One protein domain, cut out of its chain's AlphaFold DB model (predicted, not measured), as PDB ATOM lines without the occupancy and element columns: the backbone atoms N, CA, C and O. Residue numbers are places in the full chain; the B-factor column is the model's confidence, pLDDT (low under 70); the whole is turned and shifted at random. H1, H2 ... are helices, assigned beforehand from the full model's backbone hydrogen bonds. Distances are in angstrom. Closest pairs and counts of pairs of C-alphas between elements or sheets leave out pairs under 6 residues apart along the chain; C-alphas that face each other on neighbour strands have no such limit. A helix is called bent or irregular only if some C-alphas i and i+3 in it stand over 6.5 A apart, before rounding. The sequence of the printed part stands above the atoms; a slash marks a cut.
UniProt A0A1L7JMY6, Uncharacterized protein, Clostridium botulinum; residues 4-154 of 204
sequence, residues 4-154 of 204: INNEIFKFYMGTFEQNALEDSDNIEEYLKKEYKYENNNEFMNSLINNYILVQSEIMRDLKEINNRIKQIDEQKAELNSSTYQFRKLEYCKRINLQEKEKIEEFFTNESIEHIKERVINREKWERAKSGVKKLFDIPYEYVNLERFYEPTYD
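What this domain is: This is residues 4 to 154 of the 204 residues of an uncharacterized protein of Clostridium botulinum (UniProt A0A1L7JMY6). A long helical hairpin of H4 and H5 makes the longest axis, with a small head of H1, H2 and H3 at its open end, where H4 begins and H5b ends. After H5 the printed part folds back along one side of the hairpin, and there H7 packs on H5a. The printed part has 151 residues with seven named helices, H1 to H7 in order, and no named strand: the class is all helix. It is loose, with a radius of gyration of the C-alphas of 19.9 A and spans of 67 by 34 by 23 A.

Where its parts are: H1, residues 4 to 16, begins at C-alpha 4 (-50.437, -33.910, -6.193) and is 18.0 A long. H2 is residues 19 to 22. H3, residues 24 to 35, is 16.5 A long and irregular: C-alphas 25 and 28 are 8.6 A apart. H4, residues 41 to 77, runs 54.3 A to C-alpha 77 (-29.663, -30.400, 34.721). H5, residues 84 to 120, was assigned as one helix by its hydrogen bonds but is bent: C-alphas 109 and 112 are 7.5 A apart. Its arms are H5a, residues 84 to 109, 37.7 A, and H5b, residues 112 to 120, 12.3 A, at a steep tilt of 60 degrees. H6 is residues 133 to 136. H7, residues 142 to 149, is irregular, with C-alphas 144 and 147 8.5 A apart, and ends at C-alpha 149 (-23.433, -40.179, 19.712).

How they stand to each other: H4 and H5a form a hairpin, opposite ways at a shallow tilt of 21 degrees; their closest C-alphas, of Ile 69 and Lys 93, are 5.8 A apart. With residues 43 to 54 alone H4 touches H5b, at a steep tilt of 38 degrees, closest at the C-alphas of Leu 47 and Val 119, 5.9 A. H1 touches H4 with residues 5 to 9 alone, only just about perpendicular at 72 degrees; the closest C-alphas, of Phe 9 and Ile 48, are 6.6 A apart. H3 and H5b only just touch, with 3 pairs of C-alphas within 8 A, the closest those of Tyr 35 and Ile 120 at 5.4 A. H2 touches H1 and H3 only at the corner, and only just, with 3 pairs each. H7 touches H5a, opposite ways at a shallow tilt of 15 degrees, closest at the C-alphas of Cys 92 and Tyr 149, 6.0 A. H6 touches no helix. Every O i to N i+4 pair is within hydrogen-bond range in H1, H4, H5a and H5b, 6 of 8 in H3 and 1 of 4 in H7, where 3 of 5 O i to N i+3 pairs are; H2 and H6 are too short for an O i to N i+4 pair.

The domain as a whole: The C-alphas farthest apart, of Asp 25 and Ser 82, are 66.8 A apart. The printed part has no cut. The link from H5 to H6, 12 residues, is long. Mean pLDDT of the printed part is 84.4; residues 18 to 26, 39 to 40, 126 to 127 and 129 to 138 are under 70.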
ATOM      1  N   ILE A   4     -51.462 -34.100  -7.228       81.25
ATOM      2  CA  ILE A   4     -50.437 -33.910  -6.193       81.25
ATOM      3  C   ILE A   4     -49.013 -34.044  -6.751       81.25
ATOM      4  O   ILE A   4     -48.151 -33.224  -6.448       81.25
ATOM      5  N   ASN A   5     -48.748 -35.038  -7.603       81.06
ATOM      6  CA  ASN A   5     -47.403 -35.244  -8.155       81.06
ATOM      7  C   ASN A   5     -46.981 -34.067  -9.043       81.06
ATOM      8  O   ASN A   5     -45.829 -33.640  -9.010       81.06
ATOM      9  N   ASN A   6     -47.928 -33.497  -9.789       81.69
ATOM     10  CA  ASN A   6     -47.675 -32.311 -10.600       81.69
ATOM     11  C   ASN A   6     -47.398 -31.069  -9.743       81.69
ATOM     12  O   ASN A   6     -46.568 -30.247 -10.125       81.69
ATOM     13  N   GLU A   7     -48.066 -30.920  -8.599       86.44
ATOM     14  CA  GLU A   7     -47.804 -29.828  -7.654       86.44
ATOM     15  C   GLU A   7     -46.414 -29.950  -7.017       86.44
ATOM     16  O   GLU A   7     -45.668 -28.972  -7.001       86.44
ATOM     17  N   ILE A   8     -46.026 -31.152  -6.575       86.19
ATOM     18  CA  ILE A   8     -44.696 -31.406  -5.995       86.19
ATOM     19  C   ILE A   8     -43.599 -31.157  -7.030       86.19
ATOM     20  O   ILE A   8     -42.607 -30.499  -6.726       86.19
ATOM     21  N   PHE A   9     -43.788 -31.629  -8.262       85.62
ATOM     22  CA  PHE A   9     -42.841 -31.376  -9.343       85.62
ATOM     23  C   PHE A   9     -42.685 -29.879  -9.629       85.62
ATOM     24  O   PHE A   9     -41.566 -29.378  -9.693       85.62
ATOM     25  N   LYS A  10     -43.796 -29.137  -9.735       85.31
ATOM     26  CA  LYS A  10     -43.757 -27.678  -9.923       85.31
ATOM     27  C   LYS A  10     -43.043 -26.971  -8.775       85.31
ATOM     28  O   LYS A  10     -42.260 -26.065  -9.034       85.31
ATOM     29  N   PHE A  11     -43.298 -27.382  -7.534       87.50
ATOM     30  CA  PHE A  11     -42.605 -26.840  -6.368       87.50
ATOM     31  C   PHE A  11     -41.099 -27.105  -6.437       87.50
ATOM     32  O   PHE A  11     -40.313 -26.176  -6.259       87.50
ATOM     33  N   TYR A  12     -40.705 -28.345  -6.733       88.62
ATOM     34  CA  TYR A  12     -39.303 -28.735  -6.855       88.62
ATOM     35  C   TYR A  12     -38.592 -27.897  -7.921       88.62
ATOM     36  O   TYR A  12     -37.603 -27.231  -7.620       88.62
ATOM     37  N   MET A  13     -39.150 -27.856  -9.134       86.19
ATOM     38  CA  MET A  13     -38.576 -27.091 -10.242       86.19
ATOM     39  C   MET A  13     -38.531 -25.589  -9.928       86.19
ATOM     40  O   MET A  13     -37.525 -24.934 -10.169       86.19
ATOM     41  N   GLY A  14     -39.598 -25.050  -9.327       83.88
ATOM     42  CA  GLY A  14     -39.706 -23.643  -8.925       83.88
ATOM     43  C   GLY A  14     -38.744 -23.209  -7.833       83.88
ATOM     44  O   GLY A  14     -38.344 -22.048  -7.789       83.88
ATOM     45  N   THR A  15     -38.379 -24.125  -6.946       85.75
ATOM     46  CA  THR A  15     -37.575 -23.797  -5.768       85.75
ATOM     47  C   THR A  15     -36.101 -24.060  -6.014       85.75
ATOM     48  O   THR A  15     -35.274 -23.216  -5.676       85.75
ATOM     49  N   PHE A  16     -35.775 -25.210  -6.605       85.31
ATOM     50  CA  PHE A  16     -34.407 -25.728  -6.655       85.31
ATOM     51  C   PHE A  16     -33.789 -25.692  -8.053       85.31
ATOM     52  O   PHE A  16     -32.572 -25.700  -8.180       85.31
ATOM     53  N   GLU A  17     -34.611 -25.587  -9.095       81.88
ATOM     54  CA  GLU A  17     -34.180 -25.569 -10.496       81.88
ATOM     55  C   GLU A  17     -34.588 -24.243 -11.155       81.88
ATOM     56  O   GLU A  17     -35.090 -24.222 -12.274       81.88
ATOM     57  N   GLN A  18     -34.417 -23.117 -10.451       68.88
ATOM     58  CA  GLN A  18     -34.914 -21.796 -10.876       68.88
ATOM     59  C   GLN A  18     -34.453 -21.404 -12.292       68.88
ATOM     60  O   GLN A  18     -35.239 -20.862 -13.068       68.88
ATOM     61  N   ASN A  19     -33.230 -21.790 -12.674       62.66
ATOM     62  CA  ASN A  19     -32.680 -21.574 -14.017       62.66
ATOM     63  C   ASN A  19     -33.452 -22.324 -15.123       62.66
ATOM     64  O   ASN A  19     -33.417 -21.920 -16.279       62.66
ATOM     65  N   ALA A  20     -34.168 -23.403 -14.791       58.91
ATOM     66  CA  ALA A  20     -34.987 -24.168 -15.732       58.91
ATOM     67  C   ALA A  20     -36.285 -23.449 -16.133       58.91
ATOM     68  O   ALA A  20     -36.930 -23.838 -17.106       58.91
ATOM     69  N   LEU A  21     -36.706 -22.445 -15.355       56.78
ATOM     70  CA  LEU A  21     -37.963 -21.719 -15.554       56.78
ATOM     71  C   LEU A  21     -37.782 -20.371 -16.255       56.78
ATOM     72  O   LEU A  21     -38.761 -19.839 -16.775       56.78
ATOM     73  N   GLU A  22     -36.561 -19.832 -16.292       58.69
ATOM     74  CA  GLU A  22     -36.251 -18.598 -17.025       58.69
ATOM     75  C   GLU A  22     -36.290 -18.815 -18.552       58.69
ATOM     76  O   GLU A  22     -36.767 -17.943 -19.274       58.69
ATOM     77  N   ASP A  23     -35.938 -20.016 -19.028       54.53
ATOM     78  CA  ASP A  23     -36.073 -20.464 -20.425       54.53
ATOM     79  C   ASP A  23     -37.295 -21.390 -20.599       54.53
ATOM     80  O   ASP A  23     -37.197 -22.540 -21.039       54.53
ATOM     81  N   SER A  24     -38.484 -20.899 -20.225       52.47
ATOM     82  CA  SER A  24     -39.743 -21.676 -20.230       52.47
ATOM     83  C   SER A  24     -40.112 -22.327 -21.578       52.47
ATOM     84  O   SER A  24     -40.924 -23.254 -21.608       52.47
ATOM     85  N   ASP A  25     -39.474 -21.900 -22.671       57.56
ATOM     86  CA  ASP A  25     -39.639 -22.467 -24.009       57.56
ATOM     87  C   ASP A  25     -38.942 -23.830 -24.193       57.56
ATOM     88  O   ASP A  25     -39.214 -24.502 -25.190       57.56
ATOM     89  N   ASN A  26     -38.091 -24.295 -23.258       69.94
ATOM     90  CA  ASN A  26     -37.426 -25.595 -23.423       69.94
ATOM     91  C   ASN A  26     -37.112 -26.385 -22.136       69.94
ATOM     92  O   ASN A  26     -36.043 -26.981 -21.994       69.94
ATOM     93  N   ILE A  27     -38.083 -26.492 -21.218       76.12
ATOM     94  CA  ILE A  27     -38.007 -27.393 -20.042       76.12
ATOM     95  C   ILE A  27     -37.591 -28.821 -20.447       76.12
ATOM     96  O   ILE A  27     -36.832 -29.477 -19.739       76.12
ATOM     97  N   GLU A  28     -38.051 -29.318 -21.597       76.12
ATOM     98  CA  GLU A  28     -37.680 -30.654 -22.075       76.12
ATOM     99  C   GLU A  28     -36.185 -30.758 -22.431       76.12
ATOM    100  O   GLU A  28     -35.554 -31.778 -22.146       76.12
ATOM    101  N   GLU A  29     -35.597 -29.716 -23.022       78.06
ATOM    102  CA  GLU A  29     -34.160 -29.650 -23.311       78.06
ATOM    103  C   GLU A  29     -33.333 -29.527 -22.025       78.06
ATOM    104  O   GLU A  29     -32.330 -30.232 -21.880       78.06
ATOM    105  N   TYR A  30     -33.798 -28.731 -21.055       81.94
ATOM    106  CA  TYR A  30     -33.193 -28.654 -19.723       81.94
ATOM    107  C   TYR A  30     -33.135 -30.027 -19.053       81.94
ATOM    108  O   TYR A  30     -32.067 -30.498 -18.662       81.94
ATOM    109  N   LEU A  31     -34.277 -30.716 -18.979       84.00
ATOM    110  CA  LEU A  31     -34.370 -32.039 -18.365       84.00
ATOM    111  C   LEU A  31     -33.515 -33.073 -19.119       84.00
ATOM    112  O   LEU A  31     -32.880 -33.925 -18.497       84.00
ATOM    113  N   LYS A  32     -33.429 -33.003 -20.453       82.06
ATOM    114  CA  LYS A  32     -32.529 -33.877 -21.234       82.06
ATOM    115  C   LYS A  32     -31.065 -33.648 -20.877       82.06
ATOM    116  O   LYS A  32     -30.326 -34.619 -20.719       82.06
ATOM    117  N   LYS A  33     -30.658 -32.389 -20.735       83.25
ATOM    118  CA  LYS A  33     -29.277 -32.009 -20.433       83.25
ATOM    119  C   LYS A  33     -28.886 -32.354 -18.997       83.25
ATOM    120  O   LYS A  33     -27.878 -33.020 -18.782       83.25
ATOM    121  N   GLU A  34     -29.691 -31.920 -18.035       83.56
ATOM    122  CA  GLU A  34     -29.346 -31.976 -16.613       83.56
ATOM    123  C   GLU A  34     -29.715 -33.313 -15.970       83.56
ATOM    124  O   GLU A  34     -29.020 -33.767 -15.071       83.56
ATOM    125  N   TYR A  35     -30.771 -33.975 -16.450       84.06
ATOM    126  CA  TYR A  35     -31.310 -35.196 -15.843       84.06
ATOM    127  C   TYR A  35     -31.211 -36.440 -16.739       84.06
ATOM    128  O   TYR A  35     -31.650 -37.519 -16.336       84.06
ATOM    129  N   LYS A  36     -30.653 -36.319 -17.953       82.88
ATOM    130  CA  LYS A  36     -30.677 -37.380 -18.983       82.88
ATOM    131  C   LYS A  36     -32.096 -37.907 -19.230       82.88
ATOM    132  O   LYS A  36     -32.320 -39.110 -19.363       82.88
ATOM    133  N   TYR A  37     -33.054 -36.984 -19.249       76.75
ATOM    134  CA  TYR A  37     -34.473 -37.271 -19.409       76.75
ATOM    135  C   TYR A  37     -34.781 -38.014 -20.716       76.75
ATOM    136  O   TYR A  37     -34.508 -37.523 -21.811       76.75
ATOM    137  N   GLU A  38     -35.430 -39.171 -20.598       72.50
ATOM    138  CA  GLU A  38     -36.100 -39.869 -21.696       72.50
ATOM    139  C   GLU A  38     -37.606 -39.736 -21.454       72.50
ATOM    140  O   GLU A  38     -38.083 -40.090 -20.379       72.50
ATOM    141  N   ASN A  39     -38.338 -39.167 -22.419       65.06
ATOM    142  CA  ASN A  39     -39.711 -38.676 -22.262       65.06
ATOM    143  C   ASN A  39     -40.680 -39.756 -21.727       65.06
ATOM    144  O   ASN A  39     -41.233 -40.534 -22.503       65.06
ATOM    145  N   ASN A  40     -40.837 -39.855 -20.397       69.75
ATOM    146  CA  ASN A  40     -41.588 -40.925 -19.737       69.75
ATOM    147  C   ASN A  40     -42.063 -40.518 -18.324       69.75
ATOM    148  O   ASN A  40     -41.324 -39.928 -17.536       69.75
ATOM    149  N   ASN A  41     -43.282 -40.938 -17.965       72.56
ATOM    150  CA  ASN A  41     -43.885 -40.827 -16.627       72.56
ATOM    151  C   ASN A  41     -43.004 -41.417 -15.510       72.56
ATOM    152  O   ASN A  41     -43.134 -41.047 -14.342       72.56
ATOM    153  N   GLU A  42     -42.118 -42.346 -15.860       79.19
ATOM    154  CA  GLU A  42     -41.160 -42.970 -14.952       79.19
ATOM    155  C   GLU A  42     -40.160 -41.968 -14.355       79.19
ATOM    156  O   GLU A  42     -39.852 -42.058 -13.167       79.19
ATOM    157  N   PHE A  43     -39.722 -40.970 -15.130       84.00
ATOM    158  CA  PHE A  43     -38.808 -39.933 -14.648       84.00
ATOM    159  C   PHE A  43     -39.442 -39.085 -13.544       84.00
ATOM    160  O   PHE A  43     -38.883 -38.974 -12.457       84.00
ATOM    161  N   MET A  44     -40.635 -38.538 -13.806       83.44
ATOM    162  CA  MET A  44     -41.378 -37.705 -12.852       83.44
ATOM    163  C   MET A  44     -41.587 -38.443 -11.530       83.44
ATOM    164  O   MET A  44     -41.311 -37.910 -10.458       83.44
ATOM    165  N   ASN A  45     -42.019 -39.705 -11.607       84.44
ATOM    166  CA  ASN A  45     -42.200 -40.536 -10.423       84.44
ATOM    167  C   ASN A  45     -40.871 -40.804  -9.702       84.44
ATOM    168  O   ASN A  45     -40.839 -40.789  -8.476       84.44
ATOM    169  N   SER A  46     -39.778 -41.042 -10.434       86.44
ATOM    170  CA  SER A  46     -38.449 -41.248  -9.845       86.44
ATOM    171  C   SER A  46     -37.953 -40.006  -9.104       86.44
ATOM    172  O   SER A  46     -37.518 -40.117  -7.957       86.44
ATOM    173  N   LEU A  47     -38.073 -38.827  -9.720       89.44
ATOM    174  CA  LEU A  47     -37.671 -37.551  -9.133       89.44
ATOM    175  C   LEU A  47     -38.470 -37.243  -7.866       89.44
ATOM    176  O   LEU A  47     -37.884 -36.992  -6.818       89.44
ATOM    177  N   ILE A  48     -39.799 -37.335  -7.940       89.06
ATOM    178  CA  ILE A  48     -40.684 -37.068  -6.799       89.06
ATOM    179  C   ILE A  48     -40.410 -38.051  -5.657       89.06
ATOM    180  O   ILE A  48     -40.307 -37.634  -4.505       89.06
ATOM    181  N   ASN A  49     -40.254 -39.345  -5.957       88.69
ATOM    182  CA  ASN A  49     -39.975 -40.346  -4.928       88.69
ATOM    183  C   ASN A  49     -38.620 -40.109  -4.258       88.69
ATOM    184  O   ASN A  49     -38.550 -40.125  -3.032       88.69
ATOM    185  N   ASN A  50     -37.559 -39.866  -5.037       89.56
ATOM    186  CA  ASN A  50     -36.243 -39.564  -4.474       89.56
ATOM    187  C   ASN A  50     -36.285 -38.279  -3.639       89.56
ATOM    188  O   ASN A  50     -35.791 -38.283  -2.515       89.56
ATOM    189  N   TYR A  51     -36.950 -37.227  -4.125       90.94
ATOM    190  CA  TYR A  51     -37.126 -35.982  -3.380       90.94
ATOM    191  C   TYR A  51     -37.820 -36.212  -2.032       90.94
ATOM    192  O   TYR A  51     -37.249 -35.913  -0.986       90.94
ATOM    193  N   ILE A  52     -39.018 -36.803  -2.030       89.44
ATOM    194  CA  ILE A  52     -39.785 -37.028  -0.795       89.44
ATOM    195  C   ILE A  52     -38.991 -37.887   0.189       89.44
ATOM    196  O   ILE A  52     -38.965 -37.590   1.386       89.44
ATOM    197  N   LEU A  53     -38.360 -38.957  -0.297       88.19
ATOM    198  CA  LEU A  53     -37.688 -39.913   0.570       88.19
ATOM    199  C   LEU A  53     -36.401 -39.333   1.166       88.19
ATOM    200  O   LEU A  53     -36.256 -39.393   2.384       88.19
ATOM    201  N   VAL A  54     -35.539 -38.688   0.371       88.06
ATOM    202  CA  VAL A  54     -34.331 -38.002   0.875       88.06
ATOM    203  C   VAL A  54     -34.695 -36.996   1.960       88.06
ATOM    204  O   VAL A  54     -34.152 -37.039   3.062       88.06
ATOM    205  N   GLN A  55     -35.667 -36.128   1.677       89.94
ATOM    206  CA  GLN A  55     -36.086 -35.082   2.606       89.94
ATOM    207  C   GLN A  55     -36.654 -35.687   3.899       89.94
ATOM    208  O   GLN A  55     -36.249 -35.307   4.997       89.94
ATOM    209  N   SER A  56     -37.532 -36.690   3.785       89.31
ATOM    210  CA  SER A  56     -38.122 -37.378   4.944       89.31
ATOM    211  C   SER A  56     -37.068 -38.041   5.827       89.31
ATOM    212  O   SER A  56     -37.188 -38.061   7.054       89.31
ATOM    213  N   GLU A  57     -36.037 -38.607   5.212       87.81
ATOM    214  CA  GLU A  57     -34.964 -39.283   5.919       87.81
ATOM    215  C   GLU A  57     -34.027 -38.321   6.644       87.81
ATOM    216  O   GLU A  57     -33.736 -38.544   7.819       87.81
ATOM    217  N   ILE A  58     -33.642 -37.221   5.998       91.06
ATOM    218  CA  ILE A  58     -32.876 -36.151   6.644       91.06
ATOM    219  C   ILE A  58     -33.661 -35.584   7.835       91.06
ATOM    220  O   ILE A  58     -33.125 -35.450   8.934       91.06
ATOM    221  N   MET A  59     -34.963 -35.322   7.662       92.62
ATOM    222  CA  MET A  59     -35.823 -34.835   8.748       92.62
ATOM    223  C   MET A  59     -35.926 -35.830   9.909       92.62
ATOM    224  O   MET A  59     -35.982 -35.419  11.072       92.62
ATOM    225  N   ARG A  60     -35.956 -37.136   9.621       92.00
ATOM    226  CA  ARG A  60     -35.941 -38.186  10.647       92.00
ATOM    227  C   ARG A  60     -34.635 -38.158  11.437       92.00
ATOM    228  O   ARG A  60     -34.697 -38.149  12.665       92.00
ATOM    229  N   ASP A  61     -33.498 -38.089  10.749       91.94
ATOM    230  CA  ASP A  61     -32.176 -38.061  11.381       91.94
ATOM    231  C   ASP A  61     -32.008 -36.777  12.235       91.94
ATOM    232  O   ASP A  61     -31.612 -36.844  13.400       91.94
ATOM    233  N   LEU A  62     -32.439 -35.610  11.732       95.12
ATOM    234  CA  LEU A  62     -32.460 -34.351  12.498       95.12
ATOM    235  C   LEU A  62     -33.366 -34.423  13.731       95.12
ATOM    236  O   LEU A  62     -33.020 -33.912  14.800       95.12
ATOM    237  N   LYS A  63     -34.550 -35.031  13.606       95.62
ATOM    238  CA  LYS A  63     -35.470 -35.217  14.737       95.62
ATOM    239  C   LYS A  63     -34.829 -36.079  15.820       95.62
ATOM    240  O   LYS A  63     -34.962 -35.767  17.003       95.62
ATOM    241  N   GLU A  64     -34.143 -37.144  15.426       93.81
ATOM    242  CA  GLU A  64     -33.440 -38.034  16.342       93.81
ATOM    243  C   GLU A  64     -32.313 -37.309  17.088       93.81
ATOM    244  O   GLU A  64     -32.300 -37.324  18.321       93.81
ATOM    245  N   ILE A  65     -31.450 -36.574  16.374       95.06
ATOM    246  CA  ILE A  65     -30.388 -35.769  16.999       95.06
ATOM    247  C   ILE A  65     -30.965 -34.741  17.972       95.06
ATOM    248  O   ILE A  65     -30.486 -34.613  19.099       95.06
ATOM    249  N   ASN A  66     -32.010 -34.013  17.571       96.44
ATOM    250  CA  ASN A  66     -32.636 -33.017  18.442       96.44
ATOM    251  C   ASN A  66     -33.213 -33.657  19.714       96.44
ATOM    252  O   ASN A  66     -33.043 -33.112  20.806       96.44
ATOM    253  N   ASN A  67     -33.847 -34.829  19.596       96.00
ATOM    254  CA  ASN A  67     -34.328 -35.579  20.756       96.00
ATOM    255  C   ASN A  67     -33.175 -35.997  21.670       96.00
ATOM    256  O   ASN A  67     -33.285 -35.853  22.887       96.00
ATOM    257  N   ARG A  68     -32.059 -36.462  21.101       94.69
ATOM    258  CA  ARG A  68     -30.886 -36.860  21.882       94.69
ATOM    259  C   ARG A  68     -30.255 -35.678  22.615       94.69
ATOM    260  O   ARG A  68     -29.968 -35.779  23.804       94.69
ATOM    261  N   ILE A  69     -30.097 -34.534  21.948       96.75
ATOM    262  CA  ILE A  69     -29.606 -33.296  22.577       96.75
ATOM    263  C   ILE A  69     -30.516 -32.891  23.741       96.75
ATOM    264  O   ILE A  69     -30.017 -32.578  24.822       96.75
ATOM    265  N   LYS A  70     -31.838 -32.954  23.548       96.88
ATOM    266  CA  LYS A  70     -32.814 -32.658  24.601       96.88
ATOM    267  C   LYS A  70     -32.655 -33.593  25.804       96.88
ATOM    268  O   LYS A  70     -32.564 -33.115  26.929       96.88
ATOM    269  N   GLN A  71     -32.554 -34.902  25.572       95.56
ATOM    270  CA  GLN A  71     -32.331 -35.888  26.637       95.56
ATOM    271  C   GLN A  71     -31.015 -35.648  27.384       95.56
ATOM    272  O   GLN A  71     -30.950 -35.812  28.602       95.56
ATOM    273  N   ILE A  72     -29.958 -35.250  26.671       95.94
ATOM    274  CA  ILE A  72     -28.678 -34.891  27.284       95.94
ATOM    275  C   ILE A  72     -28.836 -33.671  28.194       95.94
ATOM    276  O   ILE A  72     -28.312 -33.673  29.307       95.94
ATOM    277  N   ASP A  73     -29.551 -32.639  27.746       96.06
ATOM    278  CA  ASP A  73     -29.785 -31.433  28.544       96.06
ATOM    279  C   ASP A  73     -30.608 -31.717  29.803       96.06
ATOM    280  O   ASP A  73     -30.251 -31.237  30.880       96.06
ATOM    281  N   GLU A  74     -31.637 -32.560  29.695       95.69
ATOM    282  CA  GLU A  74     -32.428 -33.036  30.834       95.69
ATOM    283  C   GLU A  74     -31.547 -33.779  31.854       95.69
ATOM    284  O   GLU A  74     -31.542 -33.429  33.033       95.69
ATOM    285  N   GLN A  75     -30.716 -34.728  31.407       94.19
ATOM    286  CA  GLN A  75     -29.799 -35.467  32.291       94.19
ATOM    287  C   GLN A  75     -28.741 -34.566  32.941       94.19
ATOM    288  O   GLN A  75     -28.340 -34.789  34.082       94.19
ATOM    289  N   LYS A  76     -28.251 -33.552  32.221       94.25
ATOM    290  CA  LYS A  76     -27.238 -32.624  32.742       94.25
ATOM    291  C   LYS A  76     -27.778 -31.715  33.836       94.25
ATOM    292  O   LYS A  76     -27.008 -31.368  34.729       94.25
ATOM    293  N   ALA A  77     -29.052 -31.325  33.766       93.31
ATOM    294  CA  ALA A  77     -29.663 -30.400  34.721       93.31
ATOM    295  C   ALA A  77     -29.625 -30.925  36.168       93.31
ATOM    296  O   ALA A  77     -29.573 -30.139  37.112       93.31
ATOM    297  N   GLU A  78     -29.593 -32.246  36.340       93.00
ATOM    298  CA  GLU A  78     -29.574 -32.918  37.644       93.00
ATOM    299  C   GLU A  78     -28.154 -33.180  38.180       93.00
ATOM    300  O   GLU A  78     -27.979 -33.665  39.299       93.00
ATOM    301  N   LEU A  79     -27.113 -32.877  37.396       93.12
ATOM    302  CA  LEU A  79     -25.733 -33.250  37.699       93.12
ATOM    303  C   LEU A  79     -24.875 -32.058  38.122       93.12
ATOM    304  O   LEU A  79     -24.943 -30.962  37.572       93.12
ATOM    305  N   ASN A  80     -23.955 -32.307  39.054       92.25
ATOM    306  CA  ASN A  80     -22.911 -31.346  39.386       92.25
ATOM    307  C   ASN A  80     -21.875 -31.267  38.246       92.25
ATOM    308  O   ASN A  80     -21.355 -32.294  37.790       92.25
ATOM    309  N   SER A  81     -21.527 -30.043  37.833       91.44
ATOM    310  CA  SER A  81     -20.622 -29.757  36.709       91.44
ATOM    311  C   SER A  81     -19.200 -30.311  36.868       91.44
ATOM    312  O   SER A  81     -18.506 -30.564  35.882       91.44
ATOM    313  N   SER A  82     -18.760 -30.564  38.103       91.81
ATOM    314  CA  SER A  82     -17.450 -31.159  38.401       91.81
ATOM    315  C   SER A  82     -17.390 -32.675  38.173       91.81
ATOM    316  O   SER A  82     -16.299 -33.259  38.164       91.81
ATOM    317  N   THR A  83     -18.531 -33.337  37.961       93.44
ATOM    318  CA  THR A  83     -18.582 -34.796  37.815       93.44
ATOM    319  C   THR A  83     -18.089 -35.258  36.445       93.44
ATOM    320  O   THR A  83     -18.205 -34.566  35.431       93.44
ATOM    321  N   TYR A  84     -17.547 -36.478  36.397       89.88
ATOM    322  CA  TYR A  84     -17.212 -37.132  35.130       89.88
ATOM    323  C   TYR A  84     -18.448 -37.283  34.231       89.88
ATOM    324  O   TYR A  84     -18.360 -37.030  33.033       89.88
ATOM    325  N   GLN A  85     -19.597 -37.637  34.816       91.44
ATOM    326  CA  GLN A  85     -20.845 -37.827  34.078       91.44
ATOM    327  C   GLN A  85     -21.288 -36.543  33.369       91.44
ATOM    328  O   GLN A  85     -21.634 -36.592  32.191       91.44
ATOM    329  N   PHE A  86     -21.192 -35.391  34.040       93.88
ATOM    330  CA  PHE A  86     -21.481 -34.102  33.417       93.88
ATOM    331  C   PHE A  86     -20.555 -33.827  32.225       93.88
ATOM    332  O   PHE A  86     -21.028 -33.516  31.135       93.88
ATOM    333  N   ARG A  87     -19.236 -34.019  32.386       92.94
ATOM    334  CA  ARG A  87     -18.267 -33.840  31.285       92.94
ATOM    335  C   ARG A  87     -18.513 -34.793  30.113       92.94
ATOM    336  O   ARG A  87     -18.344 -34.389  28.964       92.94
ATOM    337  N   LYS A  88     -18.916 -36.039  30.389       91.56
ATOM    338  CA  LYS A  88     -19.289 -37.016  29.355       91.56
ATOM    339  C   LYS A  88     -20.494 -36.515  28.558       91.56
ATOM    340  O   LYS A  88     -20.446 -36.502  27.334       91.56
ATOM    341  N   LEU A  89     -21.536 -36.059  29.247       94.69
ATOM    342  CA  LEU A  89     -22.738 -35.520  28.614       94.69
ATOM    343  C   LEU A  89     -22.453 -34.238  27.820       94.69
ATOM    344  O   LEU A  89     -22.959 -34.100  26.713       94.69
ATOM    345  N   GLU A  90     -21.596 -33.341  28.318       94.62
ATOM    346  CA  GLU A  90     -21.125 -32.174  27.553       94.62
ATOM    347  C   GLU A  90     -20.425 -32.577  26.255       94.62
ATOM    348  O   GLU A  90     -20.719 -32.042  25.184       94.62
ATOM    349  N   TYR A  91     -19.518 -33.554  26.333       93.88
ATOM    350  CA  TYR A  91     -18.847 -34.079  25.152       93.88
ATOM    351  C   TYR A  91     -19.854 -34.658  24.150       93.88
ATOM    352  O   TYR A  91     -19.807 -34.286  22.977       93.88
ATOM    353  N   CYS A  92     -20.785 -35.503  24.611       94.06
ATOM    354  CA  CYS A  92     -21.832 -36.090  23.773       94.06
ATOM    355  C   CYS A  92     -22.730 -35.015  23.142       94.06
ATOM    356  O   CYS A  92     -23.030 -35.094  21.952       94.06
ATOM    357  N   LYS A  93     -23.118 -33.976  23.894       96.56
ATOM    358  CA  LYS A  93     -23.902 -32.854  23.355       96.56
ATOM    359  C   LYS A  93     -23.152 -32.159  22.227       96.56
ATOM    360  O   LYS A  93     -23.721 -31.927  21.165       96.56
ATOM    361  N   ARG A  94     -21.872 -31.855  22.448       96.75
ATOM    362  CA  ARG A  94     -21.027 -31.164  21.470       96.75
ATOM    363  C   ARG A  94     -20.914 -31.943  20.161       96.75
ATOM    364  O   ARG A  94     -21.101 -31.346  19.111       96.75
ATOM    365  N   ILE A  95     -20.650 -33.250  20.212       94.94
ATOM    366  CA  ILE A  95     -20.552 -34.059  18.983       94.94
ATOM    367  C   ILE A  95     -21.906 -34.195  18.266       94.94
ATOM    368  O   ILE A  95     -21.934 -34.175  17.044       94.94
ATOM    369  N   ASN A  96     -23.031 -34.256  18.994       95.50
ATOM    370  CA  ASN A  96     -24.365 -34.265  18.376       95.50
ATOM    371  C   ASN A  96     -24.687 -32.928  17.692       95.50
ATOM    372  O   ASN A  96     -25.267 -32.929  16.614       95.50
ATOM    373  N   LEU A  97     -24.308 -31.795  18.294       96.75
ATOM    374  CA  LEU A  97     -24.470 -30.476  17.671       96.75
ATOM    375  C   LEU A  97     -23.651 -30.357  16.382       96.75
ATOM    376  O   LEU A  97     -24.179 -29.905  15.376       96.75
ATOM    377  N   GLN A  98     -22.402 -30.829  16.393       95.00
ATOM    378  CA  GLN A  98     -21.549 -30.827  15.201       95.00
ATOM    379  C   GLN A  98     -22.133 -31.678  14.067       95.00
ATOM    380  O   GLN A  98     -22.114 -31.261  12.915       95.00
ATOM    381  N   GLU A  99     -22.674 -32.860  14.368       93.69
ATOM    382  CA  GLU A  99     -23.343 -33.663  13.337       93.69
ATOM    383  C   GLU A  99     -24.656 -33.047  12.872       93.69
ATOM    384  O   GLU A  99     -24.963 -33.112  11.687       93.69
ATOM    385  N   LYS A 100     -25.418 -32.412  13.768       95.62
ATOM    386  CA  LYS A 100     -26.622 -31.677  13.381       95.62
ATOM    387  C   LYS A 100     -26.302 -30.629  12.318       95.62
ATOM    388  O   LYS A 100     -26.975 -30.599  11.296       95.62
ATOM    389  N   GLU A 101     -25.264 -29.826  12.552       95.00
ATOM    390  CA  GLU A 101     -24.808 -28.793  11.617       95.00
ATOM    391  C   GLU A 101     -24.445 -29.396  10.254       95.00
ATOM    392  O   GLU A 101     -24.897 -28.891   9.231       95.00
ATOM    393  N   LYS A 102     -23.729 -30.529  10.222       93.50
ATOM    394  CA  LYS A 102     -23.410 -31.235   8.967       93.50
ATOM    395  C   LYS A 102     -24.654 -31.727   8.227       93.50
ATOM    396  O   LYS A 102     -24.715 -31.655   7.004       93.50
ATOM    397  N   ILE A 103     -25.647 -32.251   8.949       93.81
ATOM    398  CA  ILE A 103     -26.900 -32.704   8.333       93.81
ATOM    399  C   ILE A 103     -27.693 -31.509   7.790       93.81
ATOM    400  O   ILE A 103     -28.263 -31.604   6.706       93.81
ATOM    401  N   GLU A 104     -27.726 -30.387   8.510       94.50
ATOM    402  CA  GLU A 104     -28.373 -29.143   8.066       94.50
ATOM    403  C   GLU A 104     -27.668 -28.530   6.844       94.50
ATOM    404  O   GLU A 104     -28.338 -28.052   5.922       94.50
ATOM    405  N   GLU A 105     -26.337 -28.594   6.801       93.38
ATOM    406  CA  GLU A 105     -25.527 -28.197   5.646       93.38
ATOM    407  C   GLU A 105     -25.844 -29.071   4.432       93.38
ATOM    408  O   GLU A 105     -26.211 -28.541   3.381       93.38
ATOM    409  N   PHE A 106     -25.829 -30.399   4.593       92.12
ATOM    410  CA  PHE A 106     -26.215 -31.318   3.524       92.12
ATOM    411  C   PHE A 106     -27.646 -31.057   3.043       92.12
ATOM    412  O   PHE A 106     -27.902 -30.975   1.841       92.12
ATOM    413  N   PHE A 107     -28.587 -30.890   3.976       91.69
ATOM    414  CA  PHE A 107     -29.989 -30.620   3.668       91.69
ATOM    415  C   PHE A 107     -30.148 -29.393   2.773       91.69
ATOM    416  O   PHE A 107     -30.887 -29.442   1.789       91.69
ATOM    417  N   THR A 108     -29.434 -28.320   3.107       89.38
ATOM    418  CA  THR A 108     -29.587 -27.012   2.468       89.38
ATOM    419  C   THR A 108     -28.808 -26.910   1.159       89.38
ATOM    420  O   THR A 108     -29.318 -26.340   0.198       89.38
ATOM    421  N   ASN A 109     -27.591 -27.458   1.112       88.56
ATOM    422  CA  ASN A 109     -26.637 -27.170   0.039       88.56
ATOM    423  C   ASN A 109     -26.428 -28.333  -0.939       88.56
ATOM    424  O   ASN A 109     -26.105 -28.097  -2.098       88.56
ATOM    425  N   GLU A 110     -26.594 -29.580  -0.496       90.56
ATOM    426  CA  GLU A 110     -26.121 -30.757  -1.246       90.56
ATOM    427  C   GLU A 110     -27.236 -31.758  -1.583       90.56
ATOM    428  O   GLU A 110     -27.113 -32.541  -2.527       90.56
ATOM    429  N   SER A 111     -28.349 -31.737  -0.842       89.88
ATOM    430  CA  SER A 111     -29.398 -32.757  -0.952       89.88
ATOM    431  C   SER A 111     -30.051 -32.809  -2.337       89.88
ATOM    432  O   SER A 111     -30.396 -33.893  -2.805       89.88
ATOM    433  N   ILE A 112     -30.183 -31.664  -3.011       90.94
ATOM    434  CA  ILE A 112     -30.758 -31.560  -4.359       90.94
ATOM    435  C   ILE A 112     -29.843 -32.194  -5.405       90.94
ATOM    436  O   ILE A 112     -30.307 -33.012  -6.197       90.94
ATOM    437  N   GLU A 113     -28.543 -31.887  -5.377       89.62
ATOM    438  CA  GLU A 113     -27.590 -32.497  -6.309       89.62
ATOM    439  C   GLU A 113     -27.516 -34.013  -6.084       89.62
ATOM    440  O   GLU A 113     -27.551 -34.793  -7.032       89.62
ATOM    441  N   HIS A 114     -27.564 -34.451  -4.823       88.31
ATOM    442  CA  HIS A 114     -27.638 -35.872  -4.490       88.31
ATOM    443  C   HIS A 114     -28.906 -36.558  -5.038       88.31
ATOM    444  O   HIS A 114     -28.850 -37.682  -5.544       88.31
ATOM    445  N   ILE A 115     -30.067 -35.894  -4.968       89.75
ATOM    446  CA  ILE A 115     -31.316 -36.384  -5.580       89.75
ATOM    447  C   ILE A 115     -31.152 -36.491  -7.098       89.75
ATOM    448  O   ILE A 115     -31.521 -37.510  -7.688       89.75
ATOM    449  N   LYS A 116     -30.579 -35.464  -7.728       88.88
ATOM    450  CA  LYS A 116     -30.342 -35.410  -9.170       88.88
ATOM    451  C   LYS A 116     -29.441 -36.550  -9.641       88.88
ATOM    452  O   LYS A 116     -29.824 -37.267 -10.567       88.88
ATOM    453  N   GLU A 117     -28.313 -36.788  -8.975       88.31
ATOM    454  CA  GLU A 117     -27.406 -37.904  -9.279       88.31
ATOM    455  C   GLU A 117     -28.129 -39.257  -9.258       88.31
ATOM    456  O   GLU A 117     -27.997 -40.058 -10.189       88.31
ATOM    457  N   ARG A 118     -28.959 -39.504  -8.239       85.94
ATOM    458  CA  ARG A 118     -29.742 -40.745  -8.135       85.94
ATOM    459  C   ARG A 118     -30.753 -40.894  -9.260       85.94
ATOM    460  O   ARG A 118     -30.884 -41.977  -9.833       85.94
ATOM    461  N   VAL A 119     -31.446 -39.811  -9.607       88.50
ATOM    462  CA  VAL A 119     -32.411 -39.808 -10.712       88.50
ATOM    463  C   VAL A 119     -31.710 -40.102 -12.041       88.50
ATOM    464  O   VAL A 119     -32.188 -40.955 -12.793       88.50
ATOM    465  N   ILE A 120     -30.548 -39.489 -12.294       87.44
ATOM    466  CA  ILE A 120     -29.703 -39.754 -13.473       87.44
ATOM    467  C   ILE A 120     -29.273 -41.225 -13.524       87.44
ATOM    468  O   ILE A 120     -29.313 -41.852 -14.587       87.44
ATOM    469  N   ASN A 121     -28.889 -41.793 -12.379       85.06
ATOM    470  CA  ASN A 121     -28.458 -43.188 -12.259       85.06
ATOM    471  C   ASN A 121     -29.627 -44.189 -12.241       85.06
ATOM    472  O   ASN A 121     -29.399 -45.397 -12.171       85.06
ATOM    473  N   ARG A 122     -30.877 -43.708 -12.346       82.19
ATOM    474  CA  ARG A 122     -32.112 -44.509 -12.263       82.19
ATOM    475  C   ARG A 122     -32.198 -45.314 -10.962       82.19
ATOM    476  O   ARG A 122     -32.791 -46.393 -10.911       82.19
ATOM    477  N   GLU A 123     -31.608 -44.778  -9.903       78.38
ATOM    478  CA  GLU A 123     -31.633 -45.371  -8.579       78.38
ATOM    479  C   GLU A 123     -32.928 -44.966  -7.873       78.38
ATOM    480  O   GLU A 123     -33.288 -43.790  -7.776       78.38
ATOM    481  N   LYS A 124     -33.660 -45.965  -7.375       73.12
ATOM    482  CA  LYS A 124     -34.747 -45.715  -6.429       73.12
ATOM    483  C   LYS A 124     -34.136 -45.460  -5.060       73.12
ATOM    484  O   LYS A 124     -33.190 -46.148  -4.675       73.12
ATOM    485  N   TRP A 125     -34.711 -44.526  -4.310       70.19
ATOM    486  CA  TRP A 125     -34.316 -44.347  -2.922       70.19
ATOM    487  C   TRP A 125     -34.707 -45.566  -2.083       70.19
ATOM    488  O   TRP A 125     -35.873 -45.762  -1.737       70.19
ATOM    489  N   GLU A 126     -33.707 -46.355  -1.707       68.38
ATOM    490  CA  GLU A 126     -33.764 -47.296  -0.598       68.38
ATOM    491  C   GLU A 126     -32.462 -47.166   0.187       68.38
ATOM    492  O   GLU A 126     -31.407 -47.562  -0.309       68.38
ATOM    493  N   ARG A 127     -32.533 -46.640   1.419       68.50
ATOM    494  CA  ARG A 127     -31.363 -46.572   2.301       68.50
ATOM    495  C   ARG A 127     -30.799 -47.980   2.492       68.50
ATOM    496  O   ARG A 127     -31.478 -48.873   3.015       68.50
ATOM    497  N   ALA A 128     -29.553 -48.182   2.093       71.12
ATOM    498  CA  ALA A 128     -28.816 -49.415   2.238       71.12
ATOM    499  C   ALA A 128     -28.775 -49.789   3.720       71.12
ATOM    500  O   ALA A 128     -28.157 -49.131   4.550       71.12
ATOM    501  N   LYS A 129     -29.454 -50.879   4.075       68.44
ATOM    502  CA  LYS A 129     -29.537 -51.334   5.472       68.44
ATOM    503  C   LYS A 129     -28.280 -52.075   5.926       68.44
ATOM    504  O   LYS A 129     -28.077 -52.264   7.123       68.44
ATOM    505  N   SER A 130     -27.452 -52.531   4.987       66.62
ATOM    506  CA  SER A 130     -26.271 -53.344   5.271       66.62
ATOM    507  C   SER A 130     -25.218 -53.253   4.164       66.62
ATOM    508  O   SER A 130     -25.490 -52.796   3.053       66.62
ATOM    509  N   GLY A 131     -24.010 -53.720   4.486       65.31
ATOM    510  CA  GLY A 131     -22.893 -53.798   3.554       65.31
ATOM    511  C   GLY A 131     -22.214 -52.457   3.285       65.31
ATOM    512  O   GLY A 131     -22.533 -51.430   3.881       65.31
ATOM    513  N   VAL A 132     -21.259 -52.488   2.356       65.00
ATOM    514  CA  VAL A 132     -20.414 -51.340   1.991       65.00
ATOM    515  C   VAL A 132     -21.246 -50.173   1.455       65.00
ATOM    516  O   VAL A 132     -20.918 -49.027   1.728       65.00
ATOM    517  N   LYS A 133     -22.370 -50.456   0.781       65.75
ATOM    518  CA  LYS A 133     -23.286 -49.423   0.278       65.75
ATOM    519  C   LYS A 133     -23.772 -48.480   1.379       65.75
ATOM    520  O   LYS A 133     -23.835 -47.290   1.128       65.75
ATOM    521  N   LYS A 134     -24.004 -48.972   2.604       68.12
ATOM    522  CA  LYS A 134     -24.428 -48.143   3.748       68.12
ATOM    523  C   LYS A 134     -23.442 -47.000   4.054       68.12
ATOM    524  O   LYS A 134     -23.855 -45.923   4.467       68.12
ATOM    525  N   LEU A 135     -22.145 -47.222   3.825       60.34
ATOM    526  CA  LEU A 135     -21.098 -46.229   4.089       60.34
ATOM    527  C   LEU A 135     -21.074 -45.088   3.067       60.34
ATOM    528  O   LEU A 135     -20.539 -44.032   3.376       60.34
ATOM    529  N   PHE A 136     -21.640 -45.303   1.878       64.38
ATOM    530  CA  PHE A 136     -21.592 -44.357   0.759       64.38
ATOM    531  C   PHE A 136     -22.974 -43.839   0.348       64.38
ATOM    532  O   PHE A 136     -23.081 -43.065  -0.592       64.38
ATOM    533  N   ASP A 137     -24.033 -44.288   1.023       67.94
ATOM    534  CA  ASP A 137     -25.406 -43.995   0.613       67.94
ATOM    535  C   ASP A 137     -25.850 -42.576   0.992       67.94
ATOM    536  O   ASP A 137     -26.728 -42.004   0.352       67.94
ATOM    537  N   ILE A 138     -25.250 -42.019   2.047       69.50
ATOM    538  CA  ILE A 138     -25.515 -40.677   2.561       69.50
ATOM    539  C   ILE A 138     -24.166 -40.034   2.893       69.50
ATOM    540  O   ILE A 138     -23.330 -40.696   3.514       69.50
ATOM    541  N   PRO A 139     -23.937 -38.768   2.512       70.88
ATOM    542  CA  PRO A 139     -22.628 -38.133   2.659       70.88
ATOM    543  C   PRO A 139     -22.287 -37.709   4.094       70.88
ATOM    544  O   PRO A 139     -21.146 -37.336   4.355       70.88
ATOM    545  N   TYR A 140     -23.226 -37.801   5.042       77.31
ATOM    546  CA  TYR A 140     -22.973 -37.548   6.461       77.31
ATOM    547  C   TYR A 140     -22.899 -38.843   7.288       77.31
ATOM    548  O   TYR A 140     -23.681 -39.783   7.128       77.31
ATOM    549  N   GLU A 141     -21.942 -38.890   8.217       78.38
ATOM    550  CA  GLU A 141     -21.537 -40.115   8.923       78.38
ATOM    551  C   GLU A 141     -22.508 -40.554  10.027       78.38
ATOM    552  O   GLU A 141     -22.479 -41.716  10.452       78.38
ATOM    553  N   TYR A 142     -23.378 -39.648  10.477       83.62
ATOM    554  CA  TYR A 142     -24.259 -39.841  11.626       83.62
ATOM    555  C   TYR A 142     -24.991 -41.195  11.625       83.62
ATOM    556  O   TYR A 142     -24.907 -41.948  12.592       83.62
ATOM    557  N   VAL A 143     -25.626 -41.574  10.514       76.81
ATOM    558  CA  VAL A 143     -26.421 -42.818  10.391       76.81
ATOM    559  C   VAL A 143     -25.560 -44.084  10.526       76.81
ATOM    560  O   VAL A 143     -26.020 -45.157  10.932       76.81
ATOM    561  N   ASN A 144     -24.282 -43.986  10.169       76.25
ATOM    562  CA  ASN A 144     -23.334 -45.094  10.261       76.25
ATOM    563  C   ASN A 144     -22.758 -45.248  11.668       76.25
ATOM    564  O   ASN A 144     -22.388 -46.358  12.079       76.25
ATOM    565  N   LEU A 145     -22.720 -44.144  12.406       82.88
ATOM    566  CA  LEU A 145     -22.033 -44.009  13.679       82.88
ATOM    567  C   LEU A 145     -22.976 -43.650  14.836       82.88
ATOM    568  O   LEU A 145     -22.485 -43.346  15.915       82.88
ATOM    569  N   GLU A 146     -24.295 -43.765  14.647       85.12
ATOM    570  CA  GLU A 146     -25.361 -43.351  15.578       85.12
ATOM    571  C   GLU A 146     -25.046 -43.681  17.049       85.12
ATOM    572  O   GLU A 146     -25.044 -42.810  17.917       85.12
ATOM    573  N   ARG A 147     -24.648 -44.931  17.316       84.88
ATOM    574  CA  ARG A 147     -24.294 -45.423  18.657       84.88
ATOM    575  C   ARG A 147     -23.172 -44.641  19.351       84.88
ATOM    576  O   ARG A 147     -23.144 -44.583  20.571       84.88
ATOM    577  N   PHE A 148     -22.246 -44.029  18.613       86.94
ATOM    578  CA  PHE A 148     -21.162 -43.228  19.194       86.94
ATOM    579  C   PHE A 148     -21.626 -41.851  19.674       86.94
ATOM    580  O   PHE A 148     -20.918 -41.207  20.450       86.94
ATOM    581  N   TYR A 149     -22.815 -41.420  19.260       89.62
ATOM    582  CA  TYR A 149     -23.433 -40.179  19.712       89.62
ATOM    583  C   TYR A 149     -24.303 -40.379  20.961       89.62
ATOM    584  O   TYR A 149     -24.695 -39.392  21.587       89.62
ATOM    585  N   GLU A 150     -24.558 -41.632  21.358       90.06
ATOM    586  CA  GLU A 150     -25.353 -41.993  22.532       90.06
ATOM    587  C   GLU A 150     -24.553 -41.875  23.843       90.06
ATOM    588  O   GLU A 150     -23.542 -42.561  24.027       90.06
ATOM    589  N   PRO A 151     -25.013 -41.080  24.829       87.38
ATOM    590  CA  PRO A 151     -24.340 -40.971  26.125       87.38
ATOM    591  C   PRO A 151     -24.297 -42.277  26.915       87.38
ATOM    592  O   PRO A 151     -23.424 -42.464  27.769       87.38
ATOM    593  N   THR A 152     -25.250 -43.170  26.670       87.88
ATOM    594  CA  THR A 152     -25.369 -44.469  27.338       87.88
ATOM    595  C   THR A 152     -24.478 -45.531  26.703       87.88
ATOM    596  O   THR A 152     -24.234 -46.559  27.334       87.88
ATOM    597  N   TYR A 153     -23.928 -45.277  25.512       89.69
ATOM    598  CA  TYR A 153     -23.080 -46.240  24.829       89.69
ATOM    599  C   TYR A 153     -21.789 -46.504  25.604       89.69
ATOM    600  O   TYR A 153     -21.095 -45.590  26.079       89.69
ATOM    601  N   ASP A 154     -21.446 -47.786  25.732       88.25
ATOM    602  CA  ASP A 154     -20.248 -48.216  26.435       88.25
ATOM    603  C   ASP A 154     -19.042 -48.290  25.499       88.25
ATOM    604  O   ASP A 154     -18.520 -49.357  25.160       88.25
TER     605      ASP A 154